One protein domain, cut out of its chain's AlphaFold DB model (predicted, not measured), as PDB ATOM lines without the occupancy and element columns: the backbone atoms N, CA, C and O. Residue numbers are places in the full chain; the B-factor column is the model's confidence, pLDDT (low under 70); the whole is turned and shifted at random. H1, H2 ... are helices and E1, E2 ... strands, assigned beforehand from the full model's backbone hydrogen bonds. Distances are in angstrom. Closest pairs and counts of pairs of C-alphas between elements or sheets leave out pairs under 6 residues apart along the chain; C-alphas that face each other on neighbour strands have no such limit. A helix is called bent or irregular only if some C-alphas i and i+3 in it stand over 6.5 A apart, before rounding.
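AT A GLANCE: This is residues 257 to 340 of the 756 residues of an uncharacterized protein of Caenorhabditis tropicalis (UniProt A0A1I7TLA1). A small twisted sheet of four short strands has its four helices gathered toward one end, while at the other end an unnamed stretch, residues 324 to 340, runs out to Lys 328 and folds back. H1 and H3 pack on the sheet beside its strands, and H2 and H4 lie farther out. The printed part has 84 residues with four named helices and four named strands, in the order E1 E2 H1 H2 E3 H3 H4 E4; the sheet runs E3, E2, E1, E4 and is mixed. The class is mixed, helices and strands, and the whole is compact, with a radius of gyration of the C-alphas of 13.5 A and an elongated outline of 42 by 25 by 20 A.

IN THESE COORDINATES: The sheet has E1, residues 257 to 261, 12.5 A long from C-alpha 257 at (36.098, 34.676, -11.955); E2, residues 266 to 269, 10.9 A; E3, residues 299 to 301, 6.7 A; and E4, residues 318 to 323, 16.1 A, ending with C-alpha 323 at (23.783, 35.892, -17.486). H1, residues 270 to 279, is 14.3 A long, and H3, residues 302 to 308, is 10.7 A. H2, residues 287 to 290, is 5.5 A and H4, residues 313 to 316, is 5.4 A. H3 is only just irregular: C-alphas 303 and 306 are 6.6 A apart.

HOW THE PARTS SIT: The sheet is only just strongly twisted, its C-alphas up to 4.2 A off the best plane. E1 and E4 are parallel, with N 259 and O 320 2.9 A apart. The hairpin E1 and E2 is antiparallel, with N 260 and O 267 at 2.7 A; E3 and E2 are antiparallel, with N 300 and O 268 at 2.9 A. E3, H3, H4 and E4 form a split strand-helix-strand unit, two strands running the same way with E2 and E1 between them, and its crossover is right-handed. H1 is on the sheet, over none of its strands; the closest C-alphas of H1 and E3, Val 270 and Phe 299, are 5.5 A apart. H3 is on it too, over none; its closest C-alphas to E2 are Ser 302 and Gly 267, 4.6 A. H2 is close to H3 but not clearly touching, the C-alphas of Phe 287 and Phe 308 being 5.7 A apart. H4 is not on the sheet, and H1 and H3 are apart. Every O i to N i+4 pair of H1 is within hydrogen-bond range; H3 has 0 of 3, but 3 of 4 O i to N i+3 pairs, and H2 and H4 are too short for an i+4 pair.

THE WHOLE: The two farthest C-alphas, of Glu 281 and Lys 328, are 42.3 A apart. The printed part has no cut, and no link is long. Confidence is under 70 at residues 263 to 265, 286 to 295 and 306 to 309.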
ATOM      1  N   VAL A 257      36.441  33.284 -11.624       92.75
ATOM      2  CA  VAL A 257      36.098  34.676 -11.955       92.75
ATOM      3  C   VAL A 257      34.678  34.744 -12.516       92.75
ATOM      4  O   VAL A 257      34.326  34.006 -13.441       92.75
ATOM      5  N   ARG A 258      33.854  35.657 -11.992       94.62
ATOM      6  CA  ARG A 258      32.486  35.888 -12.481       94.62
ATOM      7  C   ARG A 258      32.516  36.702 -13.776       94.62
ATOM      8  O   ARG A 258      32.826  37.891 -13.760       94.62
ATOM      9  N   LEU A 259      32.198  36.051 -14.897       92.62
ATOM     10  CA  LEU A 259      32.069  36.672 -16.216       92.62
ATOM     11  C   LEU A 259      30.592  36.981 -16.467       92.62
ATOM     12  O   LEU A 259      29.820  36.100 -16.845       92.62
ATOM     13  N   PHE A 260      30.186  38.219 -16.221       92.00
ATOM     14  CA  PHE A 260      28.825  38.680 -16.450       92.00
ATOM     15  C   PHE A 260      28.560  38.834 -17.946       92.00
ATOM     16  O   PHE A 260      29.350  39.457 -18.651       92.00
ATOM     17  N   CYS A 261      27.451  38.267 -18.419       85.12
ATOM     18  CA  CYS A 261      27.100  38.231 -19.835       85.12
ATOM     19  C   CYS A 261      25.830  39.033 -20.133       85.12
ATOM     20  O   CYS A 261      24.781  38.804 -19.519       85.12
ATOM     21  N   GLN A 262      25.917  39.907 -21.138       70.25
ATOM     22  CA  GLN A 262      24.812  40.640 -21.755       70.25
ATOM     23  C   GLN A 262      24.943  40.549 -23.288       70.25
ATOM     24  O   GLN A 262      26.030  40.305 -23.797       70.25
ATOM     25  N   ILE A 263      23.844  40.749 -24.027       52.59
ATOM     26  CA  ILE A 263      23.729  40.500 -25.485       52.59
ATOM     27  C   ILE A 263      24.885  41.091 -26.317       52.59
ATOM     28  O   ILE A 263      25.316  40.461 -27.277       52.59
ATOM     29  N   GLU A 264      25.387  42.270 -25.943       52.47
ATOM     30  CA  GLU A 264      26.443  42.985 -26.677       52.47
ATOM     31  C   GLU A 264      27.754  43.132 -25.886       52.47
ATOM     32  O   GLU A 264      28.785  43.436 -26.479       52.47
ATOM     33  N   ASN A 265      27.736  42.901 -24.565       67.38
ATOM     34  CA  ASN A 265      28.855  43.173 -23.658       67.38
ATOM     35  C   ASN A 265      28.996  42.049 -22.609       67.38
ATOM     36  O   ASN A 265      28.162  41.926 -21.711       67.38
ATOM     37  N   ASP A 266      30.077  41.268 -22.685       84.56
ATOM     38  CA  ASP A 266      30.545  40.386 -21.602       84.56
ATOM     39  C   ASP A 266      31.601  41.139 -20.761       84.56
ATOM     40  O   ASP A 266      32.434  41.848 -21.333       84.56
ATOM     41  N   GLY A 267      31.684  40.945 -19.440       87.06
ATOM     42  CA  GLY A 267      32.735  41.555 -18.599       87.06
ATOM     43  C   GLY A 267      32.776  41.075 -17.142       87.06
ATOM     44  O   GLY A 267      32.055  40.158 -16.764       87.06
ATOM     45  N   VAL A 268      33.629  41.677 -16.310       89.19
ATOM     46  CA  VAL A 268      33.877  41.264 -14.909       89.19
ATOM     47  C   VAL A 268      33.788  42.441 -13.935       89.19
ATOM     48  O   VAL A 268      34.015  43.588 -14.320       89.19
ATOM     49  N   MET A 269      33.525  42.162 -12.655       89.12
ATOM     50  CA  MET A 269      33.739  43.138 -11.579       89.12
ATOM     51  C   MET A 269      35.240  43.264 -11.288       89.12
ATOM     52  O   MET A 269      35.916  42.281 -10.977       89.12
ATOM     53  N   VAL A 270      35.763  44.486 -11.383       85.12
ATOM     54  CA  VAL A 270      37.198  44.794 -11.301       85.12
ATOM     55  C   VAL A 270      37.784  44.441  -9.938       85.12
ATOM     56  O   VAL A 270      38.851  43.834  -9.866       85.12
ATOM     57  N   HIS A 271      37.081  44.777  -8.854       84.44
ATOM     58  CA  HIS A 271      37.538  44.491  -7.495       84.44
ATOM     59  C   HIS A 271      37.571  42.984  -7.180       84.44
ATOM     60  O   HIS A 271      38.476  42.541  -6.472       84.44
ATOM     61  N   GLU A 272      36.655  42.187  -7.745       89.12
ATOM     62  CA  GLU A 272      36.671  40.723  -7.598       89.12
ATOM     63  C   GLU A 272      37.865  40.109  -8.341       89.12
ATOM     64  O   GLU A 272      38.613  39.322  -7.763       89.12
ATOM     65  N   LEU A 273      38.110  40.532  -9.590       88.25
ATOM     66  CA  LEU A 273      39.276  40.082 -10.355       88.25
ATOM     67  C   LEU A 273      40.598  40.502  -9.685       88.25
ATOM     68  O   LEU A 273      41.496  39.676  -9.562       88.25
ATOM     69  N   LEU A 274      40.708  41.746  -9.198       86.31
ATOM     70  CA  LEU A 274      41.878  42.225  -8.447       86.31
ATOM     71  C   LEU A 274      42.165  41.370  -7.210       86.31
ATOM     72  O   LEU A 274      43.325  41.075  -6.932       86.31
ATOM     73  N   LYS A 275      41.126  40.992  -6.457       87.69
ATOM     74  CA  LYS A 275      41.271  40.143  -5.271       87.69
ATOM     75  C   LYS A 275      41.796  38.758  -5.654       87.69
ATOM     76  O   LYS A 275      42.837  38.359  -5.143       87.69
ATOM     77  N   ILE A 276      41.141  38.091  -6.605       89.31
ATOM     78  CA  ILE A 276      41.529  36.753  -7.077       89.31
ATOM     79  C   ILE A 276      42.958  36.764  -7.642       89.31
ATOM     80  O   ILE A 276      43.759  35.902  -7.307       89.31
ATOM     81  N   MET A 277      43.328  37.771  -8.440       86.75
ATOM     82  CA  MET A 277      44.692  37.884  -8.972       86.75
ATOM     83  C   MET A 277      45.752  38.034  -7.871       86.75
ATOM     84  O   MET A 277      46.832  37.476  -8.017       86.75
ATOM     85  N   ARG A 278      45.464  38.744  -6.769       87.50
ATOM     86  CA  ARG A 278      46.389  38.825  -5.622       87.50
ATOM     87  C   ARG A 278      46.479  37.510  -4.845       87.50
ATOM     88  O   ARG A 278      47.560  37.181  -4.376       87.50
ATOM     89  N   GLU A 279      45.365  36.792  -4.692       87.44
ATOM     90  CA  GLU A 279      45.314  35.489  -4.006       87.44
ATOM     91  C   GLU A 279      46.105  34.405  -4.766       87.44
ATOM     92  O   GLU A 279      46.704  33.540  -4.137       87.44
ATOM     93  N   GLU A 280      46.187  34.508  -6.097       85.75
ATOM     94  CA  GLU A 280      46.936  33.603  -6.988       85.75
ATOM     95  C   GLU A 280      48.346  34.132  -7.368       85.75
ATOM     96  O   GLU A 280      48.935  33.692  -8.354       85.75
ATOM     97  N   GLU A 281      48.880  35.125  -6.642       85.44
ATOM     98  CA  GLU A 281      50.188  35.779  -6.885       85.44
ATOM     99  C   GLU A 281      50.395  36.375  -8.307       85.44
ATOM    100  O   GLU A 281      51.514  36.681  -8.734       85.44
ATOM    101  N   ILE A 282      49.313  36.612  -9.055       84.19
ATOM    102  CA  ILE A 282      49.337  37.187 -10.406       84.19
ATOM    103  C   ILE A 282      49.674  38.688 -10.337       84.19
ATOM    104  O   ILE A 282      49.167  39.442  -9.505       84.19
ATOM    105  N   ASN A 283      50.518  39.163 -11.259       79.19
ATOM    106  CA  ASN A 283      50.971  40.555 -11.283       79.19
ATOM    107  C   ASN A 283      49.835  41.545 -11.615       79.19
ATOM    108  O   ASN A 283      49.489  41.754 -12.776       79.19
ATOM    109  N   VAL A 284      49.324  42.224 -10.587       78.12
ATOM    110  CA  VAL A 284      48.295  43.272 -10.696       78.12
ATOM    111  C   VAL A 284      48.846  44.687 -10.933       78.12
ATOM    112  O   VAL A 284      48.056  45.612 -11.073       78.12
ATOM    113  N   LEU A 285      50.167  44.920 -10.994       70.56
ATOM    114  CA  LEU A 285      50.752  46.278 -10.939       70.56
ATOM    115  C   LEU A 285      50.387  47.204 -12.111       70.56
ATOM    116  O   LEU A 285      50.447  48.424 -11.951       70.56
ATOM    117  N   ALA A 286      50.045  46.658 -13.280       63.53
ATOM    118  CA  ALA A 286      49.503  47.443 -14.391       63.53
ATOM    119  C   ALA A 286      48.030  47.806 -14.127       63.53
ATOM    120  O   ALA A 286      47.655  48.976 -14.169       63.53
ATOM    121  N   PHE A 287      47.238  46.800 -13.755       68.31
ATOM    122  CA  PHE A 287      45.809  46.894 -13.450       68.31
ATOM    123  C   PHE A 287      45.531  47.888 -12.308       68.31
ATOM    124  O   PHE A 287      44.708  48.792 -12.411       68.31
ATOM    125  N   GLU A 288      46.322  47.808 -11.240       68.81
ATOM    126  CA  GLU A 288      46.249  48.662 -10.054       68.81
ATOM    127  C   GLU A 288      46.602  50.145 -10.278       68.81
ATOM    128  O   GLU A 288      46.405  50.950  -9.358       68.81
ATOM    129  N   LYS A 289      47.133  50.504 -11.455       65.94
ATOM    130  CA  LYS A 289      47.433  51.889 -11.859       65.94
ATOM    131  C   LYS A 289      46.359  52.494 -12.762       65.94
ATOM    132  O   LYS A 289      46.179  53.705 -12.727       65.94
ATOM    133  N   SER A 290      45.661  51.675 -13.549       55.34
ATOM    134  CA  SER A 290      44.614  52.114 -14.484       55.34
ATOM    135  C   SER A 290      43.224  52.270 -13.853       55.34
ATOM    136  O   SER A 290      42.332  52.797 -14.504       55.34
ATOM    137  N   ILE A 291      43.025  51.791 -12.620       62.53
ATOM    138  CA  ILE A 291      41.705  51.610 -11.990       62.53
ATOM    139  C   ILE A 291      41.442  52.608 -10.853       62.53
ATOM    140  O   ILE A 291      42.277  52.819  -9.963       62.53
ATOM    141  N   ASN A 292      40.244  53.197 -10.850       57.62
ATOM    142  CA  ASN A 292      39.807  54.206  -9.884       57.62
ATOM    143  C   ASN A 292      39.221  53.523  -8.637       57.62
ATOM    144  O   ASN A 292      38.007  53.473  -8.468       57.62
ATOM    145  N   ARG A 293      40.105  53.057  -7.734       57.31
ATOM    146  CA  ARG A 293      39.856  52.223  -6.519       57.31
ATOM    147  C   ARG A 293      38.748  52.664  -5.527       57.31
ATOM    148  O   ARG A 293      38.667  52.113  -4.430       57.31
ATOM    149  N   ARG A 294      37.946  53.681  -5.845       57.88
ATOM    150  CA  ARG A 294      36.822  54.201  -5.059       57.88
ATOM    151  C   ARG A 294      35.519  53.411  -5.240       57.88
ATOM    152  O   ARG A 294      34.695  53.469  -4.334       57.88
ATOM    153  N   ASN A 295      35.318  52.681  -6.346       69.75
ATOM    154  CA  ASN A 295      34.059  51.968  -6.607       69.75
ATOM    155  C   ASN A 295      34.228  50.437  -6.638       69.75
ATOM    156  O   ASN A 295      34.697  49.868  -7.619       69.75
ATOM    157  N   GLN A 296      33.745  49.751  -5.597       72.69
ATOM    158  CA  GLN A 296      33.773  48.281  -5.509       72.69
ATOM    159  C   GLN A 296      33.003  47.573  -6.642       72.69
ATOM    160  O   GLN A 296      33.267  46.404  -6.919       72.69
ATOM    161  N   LEU A 297      32.071  48.273  -7.299       81.94
ATOM    162  CA  LEU A 297      31.240  47.775  -8.399       81.94
ATOM    163  C   LEU A 297      31.745  48.208  -9.792       81.94
ATOM    164  O   LEU A 297      31.018  48.070 -10.778       81.94
ATOM    165  N   GLU A 298      32.978  48.723  -9.889       81.50
ATOM    166  CA  GLU A 298      33.637  49.036 -11.164       81.50
ATOM    167  C   GLU A 298      33.681  47.791 -12.074       81.50
ATOM    168  O   GLU A 298      33.993  46.679 -11.633       81.50
ATOM    169  N   PHE A 299      33.330  47.972 -13.349       83.06
ATOM    170  CA  PHE A 299      33.111  46.893 -14.312       83.06
ATOM    171  C   PHE A 299      34.039  47.040 -15.511       83.06
ATOM    172  O   PHE A 299      34.173  48.130 -16.064       83.06
ATOM    173  N   LEU A 300      34.630  45.928 -15.947       79.38
ATOM    174  CA  LEU A 300      35.537  45.899 -17.085       79.38
ATOM    175  C   LEU A 300      35.063  44.917 -18.152       79.38
ATOM    176  O   LEU A 300      34.914  43.719 -17.909       79.38
ATOM    177  N   MET A 301      34.860  45.447 -19.354       80.25
ATOM    178  CA  MET A 301      34.405  44.697 -20.519       80.25
ATOM    179  C   MET A 301      35.507  43.770 -21.059       80.25
ATOM    180  O   MET A 301      36.690  44.112 -21.043       80.25
ATOM    181  N   SER A 302      35.114  42.599 -21.563       75.38
ATOM    182  CA  SER A 302      36.018  41.475 -21.855       75.38
ATOM    183  C   SER A 302      37.110  41.794 -22.873       75.38
ATOM    184  O   SER A 302      38.239  41.341 -22.691       75.38
ATOM    185  N   ASP A 303      36.799  42.617 -23.883       71.12
ATOM    186  CA  ASP A 303      37.756  43.154 -24.865       71.12
ATOM    187  C   ASP A 303      39.026  43.713 -24.199       71.12
ATOM    188  O   ASP A 303      40.122  43.571 -24.737       71.12
ATOM    189  N   TYR A 304      38.888  44.337 -23.023       70.50
ATOM    190  CA  TYR A 304      39.989  45.007 -22.338       70.50
ATOM    191  C   TYR A 304      40.772  44.106 -21.376       70.50
ATOM    192  O   TYR A 304      41.896  44.445 -21.009       70.50
ATOM    193  N   LEU A 305      40.245  42.939 -20.985       72.38
ATOM    194  CA  LEU A 305      40.940  42.033 -20.056       72.38
ATOM    195  C   LEU A 305      42.284  41.542 -20.622       72.38
ATOM    196  O   LEU A 305      43.233  41.326 -19.869       72.38
ATOM    197  N   ALA A 306      42.386  41.447 -21.951       67.25
ATOM    198  CA  ALA A 306      43.602  41.085 -22.676       67.25
ATOM    199  C   ALA A 306      44.771  42.081 -22.513       67.25
ATOM    200  O   ALA A 306      45.912  41.700 -22.766       67.25
ATOM    201  N   PHE A 307      44.521  43.325 -22.079       65.06
ATOM    202  CA  PHE A 307      45.582  44.307 -21.800       65.06
ATOM    203  C   PHE A 307      46.168  44.186 -20.388       65.06
ATOM    204  O   PHE A 307      47.265  44.682 -20.138       65.06
ATOM    205  N   PHE A 308      45.443  43.555 -19.459       66.69
ATOM    206  CA  PHE A 308      45.774  43.572 -18.030       66.69
ATOM    207  C   PHE A 308      46.155  42.204 -17.463       66.69
ATOM    208  O   PHE A 308      46.918  42.133 -16.501       66.69
ATOM    209  N   VAL A 309      45.650  41.123 -18.058       67.75
ATOM    210  CA  VAL A 309      45.934  39.739 -17.662       67.75
ATOM    211  C   VAL A 309      46.688  39.065 -18.807       67.75
ATOM    212  O   VAL A 309      46.220  39.064 -19.947       67.75
ATOM    213  N   ARG A 310      47.869  38.489 -18.546       70.56
ATOM    214  CA  ARG A 310      48.650  37.828 -19.609       70.56
ATOM    215  C   ARG A 310      47.968  36.521 -20.013       70.56
ATOM    216  O   ARG A 310      47.286  35.886 -19.210       70.56
ATOM    217  N   LYS A 311      48.196  36.066 -21.249       74.38
ATOM    218  CA  LYS A 311      47.603  34.830 -21.803       74.38
ATOM    219  C   LYS A 311      47.926  33.573 -20.976       74.38
ATOM    220  O   LYS A 311      47.204  32.581 -21.040       74.38
ATOM    221  N   GLU A 312      49.006  33.619 -20.210       75.62
ATOM    222  CA  GLU A 312      49.472  32.570 -19.308       75.62
ATOM    223  C   GLU A 312      48.675  32.594 -18.000       75.62
ATOM    224  O   GLU A 312      48.153  31.560 -17.588       75.62
ATOM    225  N   ASP A 313      48.476  33.779 -17.422       77.31
ATOM    226  CA  ASP A 313      47.674  34.004 -16.214       77.31
ATOM    227  C   ASP A 313      46.193  33.660 -16.458       77.31
ATOM    228  O   ASP A 313      45.555  32.980 -15.655       77.31
ATOM    229  N   PHE A 314      45.676  34.004 -17.643       77.19
ATOM    230  CA  PHE A 314      44.344  33.623 -18.130       77.19
ATOM    231  C   PHE A 314      44.058  32.110 -18.115       77.19
ATOM    232  O   PHE A 314      42.890  31.723 -18.140       77.19
ATOM    233  N   LYS A 315      45.084  31.245 -18.126       80.06
ATOM    234  CA  LYS A 315      44.908  29.779 -18.076       80.06
ATOM    235  C   LYS A 315      44.694  29.269 -16.651       80.06
ATOM    236  O   LYS A 315      44.091  28.207 -16.495       80.06
ATOM    237  N   GLN A 316      45.194  30.009 -15.660       83.44
ATOM    238  CA  GLN A 316      45.069  29.707 -14.232       83.44
ATOM    239  C   GLN A 316      43.627  29.989 -13.775       83.44
ATOM    240  O   GLN A 316      42.981  29.145 -13.159       83.44
ATOM    241  N   LEU A 317      43.088  31.135 -14.207       88.50
ATOM    242  CA  LEU A 317      41.714  31.574 -13.955       88.50
ATOM    243  C   LEU A 317      40.657  30.700 -14.674       88.50
ATOM    244  O   LEU A 317      40.801  30.304 -15.837       88.50
ATOM    245  N   GLU A 318      39.530  30.447 -14.006       92.12
ATOM    246  CA  GLU A 318      38.353  29.785 -14.580       92.12
ATOM    247  C   GLU A 318      37.152  30.742 -14.577       92.12
ATOM    248  O   GLU A 318      36.494  30.965 -13.564       92.12
ATOM    249  N   PHE A 319      36.851  31.307 -15.744       91.88
ATOM    250  CA  PHE A 319      35.737  32.235 -15.922       91.88
ATOM    251  C   PHE A 319      34.400  31.488 -15.975       91.88
ATOM    252  O   PHE A 319      34.247  30.562 -16.769       91.88
ATOM    253  N   VAL A 320      33.410  31.904 -15.186       95.50
ATOM    254  CA  VAL A 320      32.062  31.308 -15.156       95.50
ATOM    255  C   VAL A 320      31.046  32.316 -15.683       95.50
ATOM    256  O   VAL A 320      30.987  33.439 -15.192       95.50
ATOM    257  N   ARG A 321      30.250  31.926 -16.691       93.62
ATOM    258  CA  ARG A 321      29.280  32.815 -17.349       93.62
ATOM    259  C   ARG A 321      28.060  33.051 -16.455       93.62
ATOM    260  O   ARG A 321      27.301  32.117 -16.192       93.62
ATOM    261  N   ILE A 322      27.849  34.300 -16.045       93.38
ATOM    262  CA  ILE A 322      26.723  34.774 -15.232       93.38
ATOM    263  C   ILE A 322      25.802  35.630 -16.122       93.38
ATOM    264  O   ILE A 322      26.094  36.805 -16.344       93.38
ATOM    265  N   PRO A 323      24.698  35.093 -16.674       88.44
ATOM    266  CA  PRO A 323      23.783  35.892 -17.486       88.44
ATOM    267  C   PRO A 323      23.083  36.955 -16.629       88.44
ATOM    268  O   PRO A 323      22.462  36.623 -15.616       88.44
ATOM    269  N   ILE A 324      23.135  38.222 -17.051       82.62
ATOM    270  CA  ILE A 324      22.391  39.310 -16.400       82.62
ATOM    271  C   ILE A 324      20.911  39.174 -16.783       82.62
ATOM    272  O   ILE A 324      20.493  39.526 -17.887       82.62
ATOM    273  N   GLN A 325      20.114  38.607 -15.876       72.69
ATOM    274  CA  GLN A 325      18.692  38.351 -16.099       72.69
ATOM    275  C   GLN A 325      17.831  39.554 -15.697       72.69
ATOM    276  O   GLN A 325      17.463  39.721 -14.533       72.69
ATOM    277  N   ASN A 326      17.442  40.348 -16.691       70.69
ATOM    278  CA  ASN A 326      16.389  41.347 -16.547       70.69
ATOM    279  C   ASN A 326      15.042  40.699 -16.912       70.69
ATOM    280  O   ASN A 326      14.909  40.117 -17.990       70.69
ATOM    281  N   SER A 327      14.038  40.797 -16.037       73.56
ATOM    282  CA  SER A 327      12.640  40.481 -16.373       73.56
ATOM    283  C   SER A 327      11.816  41.770 -16.424       73.56
ATOM    284  O   SER A 327      12.325  42.842 -16.096       73.56
ATOM    285  N   LYS A 328      10.542  41.708 -16.831       77.12
ATOM    286  CA  LYS A 328       9.797  42.934 -17.168       77.12
ATOM    287  C   LYS A 328       9.496  43.878 -15.987       77.12
ATOM    288  O   LYS A 328       9.166  45.032 -16.237       77.12
ATOM    289  N   LEU A 329       9.564  43.407 -14.733       77.94
ATOM    290  CA  LEU A 329       9.298  44.219 -13.521       77.94
ATOM    291  C   LEU A 329      10.505  44.376 -12.596       77.94
ATOM    292  O   LEU A 329      10.637  45.392 -11.919       77.94
ATOM    293  N   ALA A 330      11.329  43.336 -12.527       83.44
ATOM    294  CA  ALA A 330      12.442  43.213 -11.602       83.44
ATOM    295  C   ALA A 330      13.603  42.502 -12.301       83.44
ATOM    296  O   ALA A 330      13.401  41.664 -13.185       83.44
ATOM    297  N   SER A 331      14.824  42.792 -11.878       86.56
ATOM    298  CA  SER A 331      16.032  42.154 -12.405       86.56
ATOM    299  C   SER A 331      16.678  41.324 -11.307       86.56
ATOM    300  O   SER A 331      16.666  41.741 -10.148       86.56
ATOM    301  N   SER A 332      17.175  40.137 -11.654       87.94
ATOM    302  CA  SER A 332      17.679  39.158 -10.689       87.94
ATOM    303  C   SER A 332      18.892  39.722  -9.928       87.94
ATOM    304  O   SER A 332      19.907  40.010 -10.566       87.94
ATOM    305  N   PRO A 333      18.817  39.887  -8.591       92.50
ATOM    306  CA  PRO A 333      19.922  40.381  -7.777       92.50
ATOM    307  C   PRO A 333      21.191  39.528  -7.905       92.50
ATOM    308  O   PRO A 333      21.146  38.298  -7.855       92.50
ATOM    309  N   ILE A 334      22.340  40.187  -8.028       93.62
ATOM    310  CA  ILE A 334      23.669  39.568  -8.084       93.62
ATOM    311  C   ILE A 334      24.308  39.698  -6.694       93.62
ATOM    312  O   ILE A 334      24.452  40.830  -6.230       93.62
ATOM    313  N   PRO A 335      24.702  38.599  -6.020       94.81
ATOM    314  CA  PRO A 335      25.280  38.676  -4.679       94.81
ATOM    315  C   PRO A 335      26.670  39.320  -4.694       94.81
ATOM    316  O   PRO A 335      27.423  39.172  -5.665       94.81
ATOM    317  N   LEU A 336      27.004  39.993  -3.597       93.12
ATOM    318  CA  LEU A 336      28.294  40.618  -3.307       93.12
ATOM    319  C   LEU A 336      29.003  39.893  -2.149       93.12
ATOM    320  O   LEU A 336      28.387  39.131  -1.402       93.12
ATOM    321  N   GLU A 337      30.303  40.145  -1.982       89.44
ATOM    322  CA  GLU A 337      31.109  39.493  -0.939       89.44
ATOM    323  C   GLU A 337      30.630  39.818   0.483       89.44
ATOM    324  O   GLU A 337      30.599  38.935   1.333       89.44
ATOM    325  N   ASN A 338      30.199  41.058   0.734       87.38
ATOM    326  CA  ASN A 338      29.703  41.515   2.040       87.38
ATOM    327  C   ASN A 338      28.311  40.965   2.419       87.38
ATOM    328  O   ASN A 338      27.763  41.330   3.457       87.38
ATOM    329  N   GLY A 339      27.722  40.122   1.570       87.69
ATOM    330  CA  GLY A 339      26.410  39.521   1.769       87.69
ATOM    331  C   GLY A 339      25.235  40.303   1.171       87.69
ATOM    332  O   GLY A 339      24.128  39.756   1.105       87.69
ATOM    333  N   GLU A 340      25.466  41.533   0.704       92.00
ATOM    334  CA  GLU A 340      24.486  42.352  -0.013       92.00
ATOM    335  C   GLU A 340      24.337  41.915  -1.483       92.00
ATOM    336  O   GLU A 340      24.886  40.902  -1.923       92.00
TER     337      GLU A 340